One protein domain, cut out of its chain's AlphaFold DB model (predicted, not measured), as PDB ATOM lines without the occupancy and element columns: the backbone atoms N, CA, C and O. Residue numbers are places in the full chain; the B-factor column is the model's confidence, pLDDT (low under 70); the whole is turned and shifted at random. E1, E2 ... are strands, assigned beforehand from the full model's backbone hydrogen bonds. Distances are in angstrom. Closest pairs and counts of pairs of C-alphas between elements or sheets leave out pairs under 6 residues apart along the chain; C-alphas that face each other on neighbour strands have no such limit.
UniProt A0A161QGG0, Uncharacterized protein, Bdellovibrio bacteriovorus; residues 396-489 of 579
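This is residues 396 to 489 of the 579 residues of an uncharacterized protein of Bdellovibrio bacteriovorus (UniProt A0A161QGG0). With little regular structure, this is a flat body of loops and two small three-stranded sheets, E1-E4-E2 towards one end and E3-E5-E6 towards the other, with E7 off to one side. The 94 printed residues include seven named strands, E1 to E7 in order, holding 27 residues: all strand. The first sheet is antiparallel, the second mixed; the whole is compact, radius of gyration of the C-alphas 14.1 A, spanning 39 by 37 by 18 A.

E1, residues 405 to 407, is antiparallel to E4, residues 435 to 440, with N 406 and O 436 2.9 A apart. E2, residues 421 to 424, is antiparallel to E4, N 422 to O 439 2.8 A. E2 runs on into E3, residues 427 to 429, at 42 degrees. E3 is parallel to E5, residues 452 to 455, N 454 to O 428 2.8 A. E5 and E6, residues 464 to 467, form a hairpin, N 453 to O 466 2.8 A. E7, residues 478 to 480, pairs with no named strand.

E4 measures 16.1 A. C-alpha 405 is at (2.384, -40.835, 27.707), C-alpha 480 at (-16.332, -29.292, 29.550).

The farthest C-alphas, Arg 458 and Gly 476, are 41.7 A apart. Links E1 to E2 and E4 to E5 are long. The printed part has no cut; no printed residue is under 70 in pLDDT.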
ATOM      1  N   PRO A 396       9.255 -48.093  27.376       90.06
ATOM      2  CA  PRO A 396       9.647 -47.745  26.007       90.06
ATOM      3  C   PRO A 396       9.641 -48.940  25.034       90.06
ATOM      4  O   PRO A 396       9.753 -48.733  23.831       90.06
ATOM      5  N   LEU A 397       9.499 -50.179  25.519       89.94
ATOM      6  CA  LEU A 397       9.527 -51.392  24.693       89.94
ATOM      7  C   LEU A 397       8.152 -51.836  24.177       89.94
ATOM      8  O   LEU A 397       8.059 -52.772  23.385       89.94
ATOM      9  N   LYS A 398       7.069 -51.204  24.628       91.81
ATOM     10  CA  LYS A 398       5.692 -51.536  24.219       91.81
ATOM     11  C   LYS A 398       5.055 -50.326  23.568       91.81
ATOM     12  O   LYS A 398       5.377 -49.242  24.020       91.81
ATOM     13  N   PRO A 399       4.139 -50.437  22.598       95.31
ATOM     14  CA  PRO A 399       3.331 -49.300  22.151       95.31
ATOM     15  C   PRO A 399       2.383 -48.794  23.251       95.31
ATOM     16  O   PRO A 399       1.881 -49.576  24.059       95.31
ATOM     17  N   GLY A 400       2.139 -47.484  23.299       95.19
ATOM     18  CA  GLY A 400       1.295 -46.846  24.310       95.19
ATOM     19  C   GLY A 400      -0.190 -46.976  23.982       95.19
ATOM     20  O   GLY A 400      -0.617 -46.572  22.905       95.19
ATOM     21  N   ALA A 401      -0.974 -47.516  24.915       94.81
ATOM     22  CA  ALA A 401      -2.434 -47.557  24.809       94.81
ATOM     23  C   ALA A 401      -3.060 -46.150  24.899       94.81
ATOM     24  O   ALA A 401      -2.361 -45.161  25.132       94.81
ATOM     25  N   LEU A 402      -4.385 -46.067  24.746       94.69
ATOM     26  CA  LEU A 402      -5.147 -44.826  24.914       94.69
ATOM     27  C   LEU A 402      -4.755 -44.116  26.222       94.69
ATOM     28  O   LEU A 402      -4.633 -44.747  27.274       94.69
ATOM     29  N   ASN A 403      -4.540 -42.804  26.133       94.75
ATOM     30  CA  ASN A 403      -4.102 -41.916  27.210       94.75
ATOM     31  C   ASN A 403      -2.704 -42.203  27.790       94.75
ATOM     32  O   ASN A 403      -2.326 -41.637  28.817       94.75
ATOM     33  N   ALA A 404      -1.907 -43.089  27.184       95.25
ATOM     34  CA  ALA A 404      -0.529 -43.287  27.615       95.25
ATOM     35  C   ALA A 404       0.374 -42.122  27.218       95.25
ATOM     36  O   ALA A 404       0.205 -41.538  26.154       95.25
ATOM     37  N   HIS A 405       1.363 -41.812  28.063       95.38
ATOM     38  CA  HIS A 405       2.384 -40.835  27.707       95.38
ATOM     39  C   HIS A 405       3.192 -41.328  26.497       95.38
ATOM     40  O   HIS A 405       3.529 -42.512  26.386       95.38
ATOM     41  N   CYS A 406       3.518 -40.407  25.599       96.75
ATOM     42  CA  CYS A 406       4.232 -40.675  24.356       96.75
ATOM     43  C   CYS A 406       5.243 -39.569  24.048       96.75
ATOM     44  O   CYS A 406       5.167 -38.476  24.608       96.75
ATOM     45  N   GLY A 407       6.214 -39.857  23.187       96.94
ATOM     46  CA  GLY A 407       7.296 -38.933  22.864       96.94
ATOM     47  C   GLY A 407       6.942 -37.970  21.738       96.94
ATOM     48  O   GLY A 407       6.486 -38.388  20.677       96.94
ATOM     49  N   LEU A 408       7.220 -36.687  21.958       96.25
ATOM     50  CA  LEU A 408       7.155 -35.617  20.954       96.25
ATOM     51  C   LEU A 408       8.548 -35.120  20.531       96.25
ATOM     52  O   LEU A 408       8.657 -34.321  19.606       96.25
ATOM     53  N   SER A 409       9.616 -35.585  21.189       94.38
ATOM     54  CA  SER A 409      11.002 -35.238  20.865       94.38
ATOM     55  C   SER A 409      11.863 -36.471  20.578       94.38
ATOM     56  O   SER A 409      11.489 -37.610  20.875       94.38
ATOM     57  N   SER A 410      13.049 -36.247  20.009       92.19
ATOM     58  CA  SER A 410      13.987 -37.307  19.620       92.19
ATOM     59  C   SER A 410      14.443 -38.187  20.792       92.19
ATOM     60  O   SER A 410      14.624 -39.390  20.609       92.19
ATOM     61  N   GLU A 411      14.568 -37.625  21.997       94.06
ATOM     62  CA  GLU A 411      14.965 -38.355  23.213       94.06
ATOM     63  C   GLU A 411      13.853 -39.236  23.802       94.06
ATOM     64  O   GLU A 411      14.115 -40.063  24.671       94.06
ATOM     65  N   TYR A 412      12.617 -39.104  23.314       95.38
ATOM     66  CA  TYR A 412      11.493 -39.962  23.697       95.38
ATOM     67  C   TYR A 412      10.900 -40.708  22.502       95.38
ATOM     68  O   TYR A 412       9.795 -41.232  22.590       95.38
ATOM     69  N   LYS A 413      11.633 -40.825  21.388       92.19
ATOM     70  CA  LYS A 413      11.158 -41.494  20.161       92.19
ATOM     71  C   LYS A 413      10.668 -42.936  20.369       92.19
ATOM     72  O   LYS A 413       9.824 -43.406  19.617       92.19
ATOM     73  N   ALA A 414      11.187 -43.634  21.384       94.38
ATOM     74  CA  ALA A 414      10.765 -44.993  21.732       94.38
ATOM     75  C   ALA A 414       9.379 -45.040  22.405       94.38
ATOM     76  O   ALA A 414       8.734 -46.083  22.446       94.38
ATOM     77  N   TRP A 415       8.886 -43.914  22.924       96.81
ATOM     78  CA  TRP A 415       7.578 -43.819  23.565       96.81
ATOM     79  C   TRP A 415       6.494 -43.650  22.496       96.81
ATOM     80  O   TRP A 415       5.882 -42.593  22.354       96.81
ATOM     81  N   THR A 416       6.280 -44.702  21.714       97.00
ATOM     82  CA  THR A 416       5.319 -44.726  20.605       97.00
ATOM     83  C   THR A 416       3.886 -44.925  21.098       97.00
ATOM     84  O   THR A 416       3.662 -45.342  22.239       97.00
ATOM     85  N   CYS A 417       2.909 -44.655  20.233       97.81
ATOM     86  CA  CYS A 417       1.504 -44.994  20.457       97.81
ATOM     87  C   CYS A 417       1.121 -46.283  19.722       97.81
ATOM     88  O   CYS A 417       1.730 -46.637  18.712       97.81
ATOM     89  N   ALA A 418       0.126 -46.994  20.248       96.88
ATOM     90  CA  ALA A 418      -0.492 -48.130  19.579       96.88
ATOM     91  C   ALA A 418      -1.209 -47.694  18.287       96.88
ATOM     92  O   ALA A 418      -1.484 -46.511  18.081       96.88
ATOM     93  N   ALA A 419      -1.508 -48.658  17.414       95.62
ATOM     94  CA  ALA A 419      -2.174 -48.394  16.140       95.62
ATOM     95  C   ALA A 419      -3.508 -47.645  16.332       95.62
ATOM     96  O   ALA A 419      -4.265 -47.940  17.255       95.62
ATOM     97  N   GLY A 420      -3.784 -46.676  15.453       93.94
ATOM     98  CA  GLY A 420      -4.982 -45.828  15.520       93.94
ATOM     99  C   GLY A 420      -4.905 -44.673  16.528       93.94
ATOM    100  O   GLY A 420      -5.873 -43.928  16.669       93.94
ATOM    101  N   LEU A 421      -3.771 -44.504  17.216       96.94
ATOM    102  CA  LEU A 421      -3.533 -43.407  18.151       96.94
ATOM    103  C   LEU A 421      -2.374 -42.523  17.684       96.94
ATOM    104  O   LEU A 421      -1.371 -43.000  17.147       96.94
ATOM    105  N   LYS A 422      -2.480 -41.227  17.971       96.69
ATOM    106  CA  LYS A 422      -1.473 -40.212  17.673       96.69
ATOM    107  C   LYS A 422      -0.955 -39.579  18.955       96.69
ATOM    108  O   LYS A 422      -1.731 -39.216  19.841       96.69
ATOM    109  N   CYS A 423       0.361 -39.391  19.019       97.38
ATOM    110  CA  CYS A 423       0.965 -38.649  20.112       97.38
ATOM    111  C   CYS A 423       0.624 -37.163  20.002       97.38
ATOM    112  O   CYS A 423       0.994 -36.507  19.025       97.38
ATOM    113  N   THR A 424      -0.093 -36.641  20.994       95.31
ATOM    114  CA  THR A 424      -0.647 -35.285  20.966       95.31
ATOM    115  C   THR A 424      -0.269 -34.533  22.236       95.31
ATOM    116  O   THR A 424      -0.449 -35.038  23.341       95.31
ATOM    117  N   ALA A 425       0.252 -33.312  22.095       94.31
ATOM    118  CA  ALA A 425       0.473 -32.428  23.234       94.31
ATOM    119  C   ALA A 425      -0.877 -31.946  23.782       94.31
ATOM    120  O   ALA A 425      -1.642 -31.304  23.062       94.31
ATOM    121  N   VAL A 426      -1.156 -32.247  25.050       92.88
ATOM    122  CA  VAL A 426      -2.371 -31.800  25.745       92.88
ATOM    123  C   VAL A 426      -2.030 -30.588  26.598       92.88
ATOM    124  O   VAL A 426      -2.254 -29.450  26.200       92.88
ATOM    125  N   VAL A 427      -1.394 -30.824  27.739       94.69
ATOM    126  CA  VAL A 427      -0.768 -29.782  28.548       94.69
ATOM    127  C   VAL A 427       0.710 -30.114  28.668       94.69
ATOM    128  O   VAL A 427       1.057 -31.267  28.913       94.69
ATOM    129  N   ALA A 428       1.578 -29.122  28.483       95.25
ATOM    130  CA  ALA A 428       3.029 -29.299  28.533       95.25
ATOM    131  C   ALA A 428       3.724 -28.093  29.194       95.25
ATOM    132  O   ALA A 428       3.147 -27.009  29.244       95.25
ATOM    133  N   PRO A 429       4.959 -28.225  29.704       94.62
ATOM    134  CA  PRO A 429       5.753 -27.081  30.147       94.62
ATOM    135  C   PRO A 429       6.028 -26.104  28.993       94.62
ATOM    136  O   PRO A 429       6.463 -26.528  27.925       94.62
ATOM    137  N   GLU A 430       5.870 -24.796  29.221       93.19
ATOM    138  CA  GLU A 430       6.035 -23.761  28.178       93.19
ATOM    139  C   GLU A 430       7.401 -23.812  27.480       93.19
ATOM    140  O   GLU A 430       7.504 -23.572  26.281       93.19
ATOM    141  N   LYS A 431       8.455 -24.157  28.223       89.00
ATOM    142  CA  LYS A 431       9.831 -24.198  27.710       89.00
ATOM    143  C   LYS A 431      10.265 -25.569  27.196       89.00
ATOM    144  O   LYS A 431      11.385 -25.681  26.710       89.00
ATOM    145  N   ASN A 432       9.454 -26.615  27.373       87.25
ATOM    146  CA  ASN A 432       9.891 -27.977  27.082       87.25
ATOM    147  C   ASN A 432       8.723 -28.915  26.739       87.25
ATOM    148  O   ASN A 432       8.175 -29.582  27.619       87.25
ATOM    149  N   VAL A 433       8.358 -28.975  25.456       93.69
ATOM    150  CA  VAL A 433       7.285 -29.837  24.938       93.69
ATOM    151  C   VAL A 433       7.888 -31.132  24.389       93.69
ATOM    152  O   VAL A 433       8.161 -31.257  23.200       93.69
ATOM    153  N   GLU A 434       8.136 -32.094  25.276       94.88
ATOM    154  CA  GLU A 434       8.786 -33.370  24.927       94.88
ATOM    155  C   GLU A 434       7.848 -34.578  24.980       94.88
ATOM    156  O   GLU A 434       8.149 -35.610  24.380       94.88
ATOM    157  N   ILE A 435       6.728 -34.461  25.696       95.69
ATOM    158  CA  ILE A 435       5.823 -35.567  26.012       95.69
ATOM    159  C   ILE A 435       4.393 -35.163  25.678       95.69
ATOM    160  O   ILE A 435       3.962 -34.057  26.004       95.69
ATOM    161  N   GLY A 436       3.673 -36.070  25.030       95.88
ATOM    162  CA  GLY A 436       2.243 -35.970  24.778       95.88
ATOM    163  C   GLY A 436       1.483 -37.148  25.375       95.88
ATOM    164  O   GLY A 436       2.034 -37.953  26.128       95.88
ATOM    165  N   GLU A 437       0.225 -37.268  24.979       95.88
ATOM    166  CA  GLU A 437      -0.656 -38.391  25.287       95.88
ATOM    167  C   GLU A 437      -1.091 -39.085  23.988       95.88
ATOM    168  O   GLU A 437      -1.289 -38.436  22.956       95.88
ATOM    169  N   CYS A 438      -1.228 -40.409  24.022       97.12
ATOM    170  CA  CYS A 438      -1.758 -41.194  22.913       97.12
ATOM    171  C   CYS A 438      -3.274 -41.021  22.830       97.12
ATOM    172  O   CYS A 438      -4.010 -41.570  23.651       97.12
ATOM    173  N   LEU A 439      -3.734 -40.277  21.827       95.94
ATOM    174  CA  LEU A 439      -5.142 -39.939  21.621       95.94
ATOM    175  C   LEU A 439      -5.639 -40.462  20.267       95.94
ATOM    176  O   LEU A 439      -4.832 -40.597  19.344       95.94
ATOM    177  N   PRO A 440      -6.941 -40.758  20.120       94.06
ATOM    178  CA  PRO A 440      -7.502 -41.121  18.825       94.06
ATOM    179  C   PRO A 440      -7.470 -39.920  17.872       94.06
ATOM    180  O   PRO A 440      -7.518 -38.767  18.299       94.06
ATOM    181  N   GLU A 441      -7.420 -40.185  16.566       90.12
ATOM    182  CA  GLU A 441      -7.477 -39.120  15.555       90.12
ATOM    183  C   GLU A 441      -8.831 -38.405  15.540       90.12
ATOM    184  O   GLU A 441      -8.898 -37.192  15.347       90.12
ATOM    185  N   THR A 442      -9.910 -39.162  15.763       90.81
ATOM    186  CA  THR A 442     -11.258 -38.618  15.930       90.81
ATOM    187  C   THR A 442     -11.600 -38.570  17.418       90.81
ATOM    188  O   THR A 442     -11.645 -39.628  18.050       90.81
ATOM    189  N   PRO A 443     -11.870 -37.380  17.980       92.25
ATOM    190  CA  PRO A 443     -12.211 -37.247  19.388       92.25
ATOM    191  C   PRO A 443     -13.486 -38.003  19.781       92.25
ATOM    192  O   PRO A 443     -14.498 -37.986  19.069       92.25
ATOM    193  N   ILE A 444     -13.430 -38.623  20.956       93.50
ATOM    194  CA  ILE A 444     -14.554 -39.235  21.673       93.50
ATOM    195  C   ILE A 444     -14.748 -38.556  23.033       93.50
ATOM    196  O   ILE A 444     -13.934 -37.728  23.464       93.50
ATOM    197  N   ALA A 445     -15.819 -38.914  23.738       95.75
ATOM    198  CA  ALA A 445     -16.056 -38.450  25.095       95.75
ATOM    199  C   ALA A 445     -14.866 -38.767  26.016       95.75
ATOM    200  O   ALA A 445     -14.293 -39.854  25.984       95.75
ATOM    201  N   GLY A 446     -14.486 -37.792  26.840       95.50
ATOM    202  CA  GLY A 446     -13.325 -37.843  27.727       95.50
ATOM    203  C   GLY A 446     -12.012 -37.314  27.140       95.50
ATOM    204  O   GLY A 446     -11.106 -36.983  27.910       95.50
ATOM    205  N   ASN A 447     -11.893 -37.181  25.813       95.88
ATOM    206  CA  ASN A 447     -10.687 -36.618  25.199       95.88
ATOM    207  C   ASN A 447     -10.502 -35.131  25.555       95.88
ATOM    208  O   ASN A 447     -11.486 -34.425  25.784       95.88
ATOM    209  N   PRO A 448      -9.254 -34.640  25.624       96.75
ATOM    210  CA  PRO A 448      -8.982 -33.249  25.963       96.75
ATOM    211  C   PRO A 448      -9.421 -32.280  24.859       96.75
ATOM    212  O   PRO A 448      -9.327 -32.589  23.672       96.75
ATOM    213  N   CYS A 449      -9.861 -31.086  25.268       96.94
ATOM    214  CA  CYS A 449     -10.339 -30.029  24.364       96.94
ATOM    215  C   CYS A 449      -9.759 -28.631  24.622       96.94
ATOM    216  O   CYS A 449      -9.992 -27.709  23.837       96.94
ATOM    217  N   GLU A 450      -8.983 -28.460  25.692       96.75
ATOM    218  CA  GLU A 450      -8.311 -27.203  26.032       96.75
ATOM    219  C   GLU A 450      -6.819 -27.457  26.257       96.75
ATOM    220  O   GLU A 450      -6.372 -27.549  27.405       96.75
ATOM    221  N   PRO A 451      -6.032 -27.603  25.177       96.19
ATOM    222  CA  PRO A 451      -4.593 -27.719  25.316       96.19
ATOM    223  C   PRO A 451      -3.987 -26.434  25.896       96.19
ATOM    224  O   PRO A 451      -4.546 -25.339  25.770       96.19
ATOM    225  N   GLY A 452      -2.820 -26.549  26.526       96.19
ATOM    226  CA  GLY A 452      -2.201 -25.425  27.225       96.19
ATOM    227  C   GLY A 452      -0.720 -25.605  27.536       96.19
ATOM    228  O   GLY A 452      -0.175 -26.707  27.493       96.19
ATOM    229  N   LEU A 453      -0.065 -24.498  27.879       97.38
ATOM    230  CA  LEU A 453       1.328 -24.466  28.311       97.38
ATOM    231  C   LEU A 453       1.425 -24.021  29.768       97.38
ATOM    232  O   LEU A 453       0.902 -22.971  30.133       97.38
ATOM    233  N   ILE A 454       2.114 -24.794  30.604       96.12
ATOM    234  CA  ILE A 454       2.357 -24.425  31.999       96.12
ATOM    235  C   ILE A 454       3.547 -23.480  32.074       96.12
ATOM    236  O   ILE A 454       4.677 -23.853  31.743       96.12
ATOM    237  N   SER A 455       3.287 -22.277  32.576       95.50
ATOM    238  CA  SER A 455       4.314 -21.368  33.062       95.50
ATOM    239  C   SER A 455       4.728 -21.825  34.460       95.50
ATOM    240  O   SER A 455       3.939 -21.789  35.406       95.50
ATOM    241  N   GLN A 456       5.953 -22.336  34.556       94.75
ATOM    242  CA  GLN A 456       6.493 -22.933  35.774       94.75
ATOM    243  C   GLN A 456       7.249 -21.891  36.589       94.75
ATOM    244  O   GLN A 456       8.074 -21.150  36.044       94.75
ATOM    245  N   THR A 457       7.054 -21.895  37.904       92.56
ATOM    246  CA  THR A 457       7.861 -21.083  38.819       92.56
ATOM    247  C   THR A 457       8.489 -21.947  39.916       92.56
ATOM    248  O   THR A 457       8.160 -23.121  40.068       92.56
ATOM    249  N   ARG A 458       9.419 -21.378  40.697       88.69
ATOM    250  CA  ARG A 458       9.959 -22.066  41.885       88.69
ATOM    251  C   ARG A 458       8.897 -22.282  42.964       88.69
ATOM    252  O   ARG A 458       8.971 -23.261  43.693       88.69
ATOM    253  N   ASN A 459       7.921 -21.378  43.068       92.75
ATOM    254  CA  ASN A 459       6.782 -21.549  43.959       92.75
ATOM    255  C   ASN A 459       5.614 -22.142  43.163       92.75
ATOM    256  O   ASN A 459       4.920 -21.424  42.445       92.75
ATOM    257  N   ALA A 460       5.356 -23.436  43.337       94.06
ATOM    258  CA  ALA A 460       4.292 -24.131  42.625       94.06
ATOM    259  C   ALA A 460       2.917 -23.445  42.772       94.06
ATOM    260  O   ALA A 460       2.146 -23.399  41.817       94.06
ATOM    261  N   HIS A 461       2.591 -22.817  43.906       94.25
ATOM    262  CA  HIS A 461       1.325 -22.078  44.067       94.25
ATOM    263  C   HIS A 461       1.138 -20.944  43.037       94.25
ATOM    264  O   HIS A 461       0.004 -20.560  42.751       94.25
ATOM    265  N   LYS A 462       2.233 -20.448  42.444       95.00
ATOM    266  CA  LYS A 462       2.260 -19.404  41.406       95.00
ATOM    267  C   LYS A 462       2.386 -19.934  39.975       95.00
ATOM    268  O   LYS A 462       2.480 -19.122  39.059       95.00
ATOM    269  N   ASP A 463       2.392 -21.251  39.764       96.12
ATOM    270  CA  ASP A 463       2.297 -21.803  38.408       96.12
ATOM    271  C   ASP A 463       1.016 -21.293  37.724       96.12
ATOM    272  O   ASP A 463       0.000 -21.018  38.376       96.12
ATOM    273  N   GLY A 464       1.054 -21.161  36.401       94.44
ATOM    274  CA  GLY A 464      -0.097 -20.734  35.606       94.44
ATOM    275  C   GLY A 464      -0.229 -21.539  34.324       94.44
ATOM    276  O   GLY A 464       0.758 -22.082  33.827       94.44
ATOM    277  N   LEU A 465      -1.443 -21.602  33.779       95.31
ATOM    278  CA  LEU A 465      -1.704 -22.230  32.488       95.31
ATOM    279  C   LEU A 465      -1.992 -21.161  31.428       95.31
ATOM    280  O   LEU A 465      -2.943 -20.389  31.541       95.31
ATOM    281  N   LYS A 466      -1.180 -21.135  30.370       95.31
ATOM    282  CA  LYS A 466      -1.427 -20.350  29.162       95.31
ATOM    283  C   LYS A 466      -2.248 -21.199  28.185       95.31
ATOM    284  O   LYS A 466      -1.726 -22.205  27.699       95.31
ATOM    285  N   PRO A 467      -3.506 -20.837  27.888       95.00
ATOM    286  CA  PRO A 467      -4.336 -21.621  26.982       95.00
ATOM    287  C   PRO A 467      -3.797 -21.561  25.548       95.00
ATOM    288  O   PRO A 467      -3.308 -20.523  25.095       95.00
ATOM    289  N   LEU A 468      -3.913 -22.677  24.832       95.88
ATOM    290  CA  LEU A 468      -3.724 -22.762  23.385       95.88
ATOM    291  C   LEU A 468      -5.091 -22.815  22.680       95.88
ATOM    292  O   LEU A 468      -6.145 -22.750  23.317       95.88
ATOM    293  N   ALA A 469      -5.079 -22.900  21.348       95.06
ATOM    294  CA  ALA A 469      -6.301 -23.038  20.565       95.06
ATOM    295  C   ALA A 469      -7.064 -24.309  20.973       95.06
ATOM    296  O   ALA A 469      -6.492 -25.398  21.007       95.06
ATOM    297  N   LYS A 470      -8.361 -24.162  21.275       93.88
ATOM    298  CA  LYS A 470      -9.228 -25.294  21.622       93.88
ATOM    299  C   LYS A 470      -9.330 -26.269  20.454       93.88
ATOM    300  O   LYS A 470      -9.394 -25.850  19.299       93.88
ATOM    301  N   THR A 471      -9.402 -27.557  20.764       92.56
ATOM    302  CA  THR A 471      -9.676 -28.598  19.769       92.56
ATOM    303  C   THR A 471     -11.180 -28.875  19.697       92.56
ATOM    304  O   THR A 471     -11.924 -28.648  20.654       92.56
ATOM    305  N   THR A 472     -11.657 -29.322  18.533       91.06
ATOM    306  CA  THR A 472     -13.067 -29.702  18.354       91.06
ATOM    307  C   THR A 472     -13.357 -31.034  19.044       91.06
ATOM    308  O   THR A 472     -12.533 -31.941  18.992       91.06
ATOM    309  N   CYS A 473     -14.535 -31.170  19.656       91.94
ATOM    310  CA  CYS A 473     -14.980 -32.416  20.288       91.94
ATOM    311  C   CYS A 473     -15.743 -33.357  19.349       91.94
ATOM    312  O   CYS A 473     -16.178 -34.423  19.768       91.94
ATOM    313  N   GLY A 474     -15.896 -32.979  18.079       84.75
ATOM    314  CA  GLY A 474     -16.739 -33.695  17.126       84.75
ATOM    315  C   GLY A 474     -18.205 -33.249  17.176       84.75
ATOM    316  O   GLY A 474     -18.624 -32.492  18.051       84.75
ATOM    317  N   SER A 475     -18.985 -33.690  16.185       84.94
ATOM    318  CA  SER A 475     -20.392 -33.294  16.032       84.94
ATOM    319  C   SER A 475     -21.239 -33.716  17.240       84.94
ATOM    320  O   SER A 475     -21.086 -34.829  17.738       84.94
ATOM    321  N   GLY A 476     -22.121 -32.826  17.710       86.19
ATOM    322  CA  GLY A 476     -23.025 -33.076  18.844       86.19
ATOM    323  C   GLY A 476     -22.365 -33.070  20.228       86.19
ATOM    324  O   GLY A 476     -23.047 -33.272  21.233       86.19
ATOM    325  N   MET A 477     -21.056 -32.819  20.299       93.75
ATOM    326  CA  MET A 477     -20.293 -32.763  21.540       93.75
ATOM    327  C   MET A 477     -19.837 -31.340  21.856       93.75
ATOM    328  O   MET A 477     -19.693 -30.487  20.981       93.75
ATOM    329  N   PHE A 478     -19.571 -31.089  23.130       94.75
ATOM    330  CA  PHE A 478     -19.070 -29.822  23.639       94.75
ATOM    331  C   PHE A 478     -17.901 -30.058  24.595       94.75
ATOM    332  O   PHE A 478     -17.651 -31.170  25.055       94.75
ATOM    333  N   CYS A 479     -17.163 -28.989  24.875       96.31
ATOM    334  CA  CYS A 479     -16.006 -29.029  25.753       96.31
ATOM    335  C   CYS A 479     -16.405 -28.641  27.182       96.31
ATOM    336  O   CYS A 479     -16.743 -27.482  27.442       96.31
ATOM    337  N   GLU A 480     -16.331 -29.586  28.118       95.69
ATOM    338  CA  GLU A 480     -16.332 -29.292  29.550       95.69
ATOM    339  C   GLU A 480     -15.002 -28.621  29.894       95.69
ATOM    340  O   GLU A 480     -13.934 -29.206  29.729       95.69
ATOM    341  N   THR A 481     -15.052 -27.359  30.311       94.75
ATOM    342  CA  THR A 481     -13.840 -26.532  30.388       94.75
ATOM    343  C   THR A 481     -13.024 -26.767  31.657       94.75
ATOM    344  O   THR A 481     -13.542 -27.118  32.721       94.75
ATOM    345  N   THR A 482     -11.743 -26.428  31.580       94.75
ATOM    346  CA  THR A 482     -10.818 -26.349  32.713       94.75
ATOM    347  C   THR A 482     -11.399 -25.490  33.833       94.75
ATOM    348  O   THR A 482     -11.411 -25.918  34.984       94.75
ATOM    349  N   ARG A 483     -12.040 -24.361  33.502       92.56
ATOM    350  CA  ARG A 483     -12.648 -23.435  34.476       92.56
ATOM    351  C   ARG A 483     -13.714 -24.064  35.369       92.56
ATOM    352  O   ARG A 483     -13.871 -23.631  36.509       92.56
ATOM    353  N   VAL A 484     -14.437 -25.070  34.884       90.00
ATOM    354  CA  VAL A 484     -15.467 -25.768  35.677       90.00
ATOM    355  C   VAL A 484     -14.945 -27.045  36.333       90.00
ATOM    356  O   VAL A 484     -15.711 -27.780  36.949       90.00
ATOM    357  N   GLY A 485     -13.630 -27.255  36.297       92.44
ATOM    358  CA  GLY A 485     -12.978 -28.403  36.900       92.44
ATOM    359  C   GLY A 485     -12.861 -29.584  35.942       92.44
ATOM    360  O   GLY A 485     -13.232 -30.689  36.299       92.44
ATOM    361  N   PHE A 486     -12.327 -29.375  34.741       95.50
ATOM    362  CA  PHE A 486     -11.887 -30.463  33.861       95.50
ATOM    363  C   PHE A 486     -10.489 -30.132  33.328       95.50
ATOM    364  O   PHE A 486     -10.388 -29.489  32.289       95.50
ATOM    365  N   PRO A 487      -9.395 -30.482  34.034       94.94
ATOM    366  CA  PRO A 487      -8.034 -30.077  33.654       94.94
ATOM    367  C   PRO A 487      -7.684 -30.485  32.218       94.94
ATOM    368  O   PRO A 487      -7.709 -31.672  31.898       94.94
ATOM    369  N   GLY A 488      -7.350 -29.523  31.350       95.06
ATOM    370  CA  GLY A 488      -7.095 -29.751  29.914       95.06
ATOM    371  C   GLY A 488      -8.362 -29.868  29.051       95.06
ATOM    372  O   GLY A 488      -8.301 -30.279  27.890       95.06
ATOM    373  N   GLY A 489      -9.523 -29.543  29.623       96.25
ATOM    374  CA  GLY A 489     -10.844 -29.720  29.027       96.25
ATOM    375  C   GLY A 489     -11.254 -31.189  28.875       96.25
ATOM    376  O   GLY A 489     -10.421 -32.092  28.893       96.25
TER     377      GLY A 489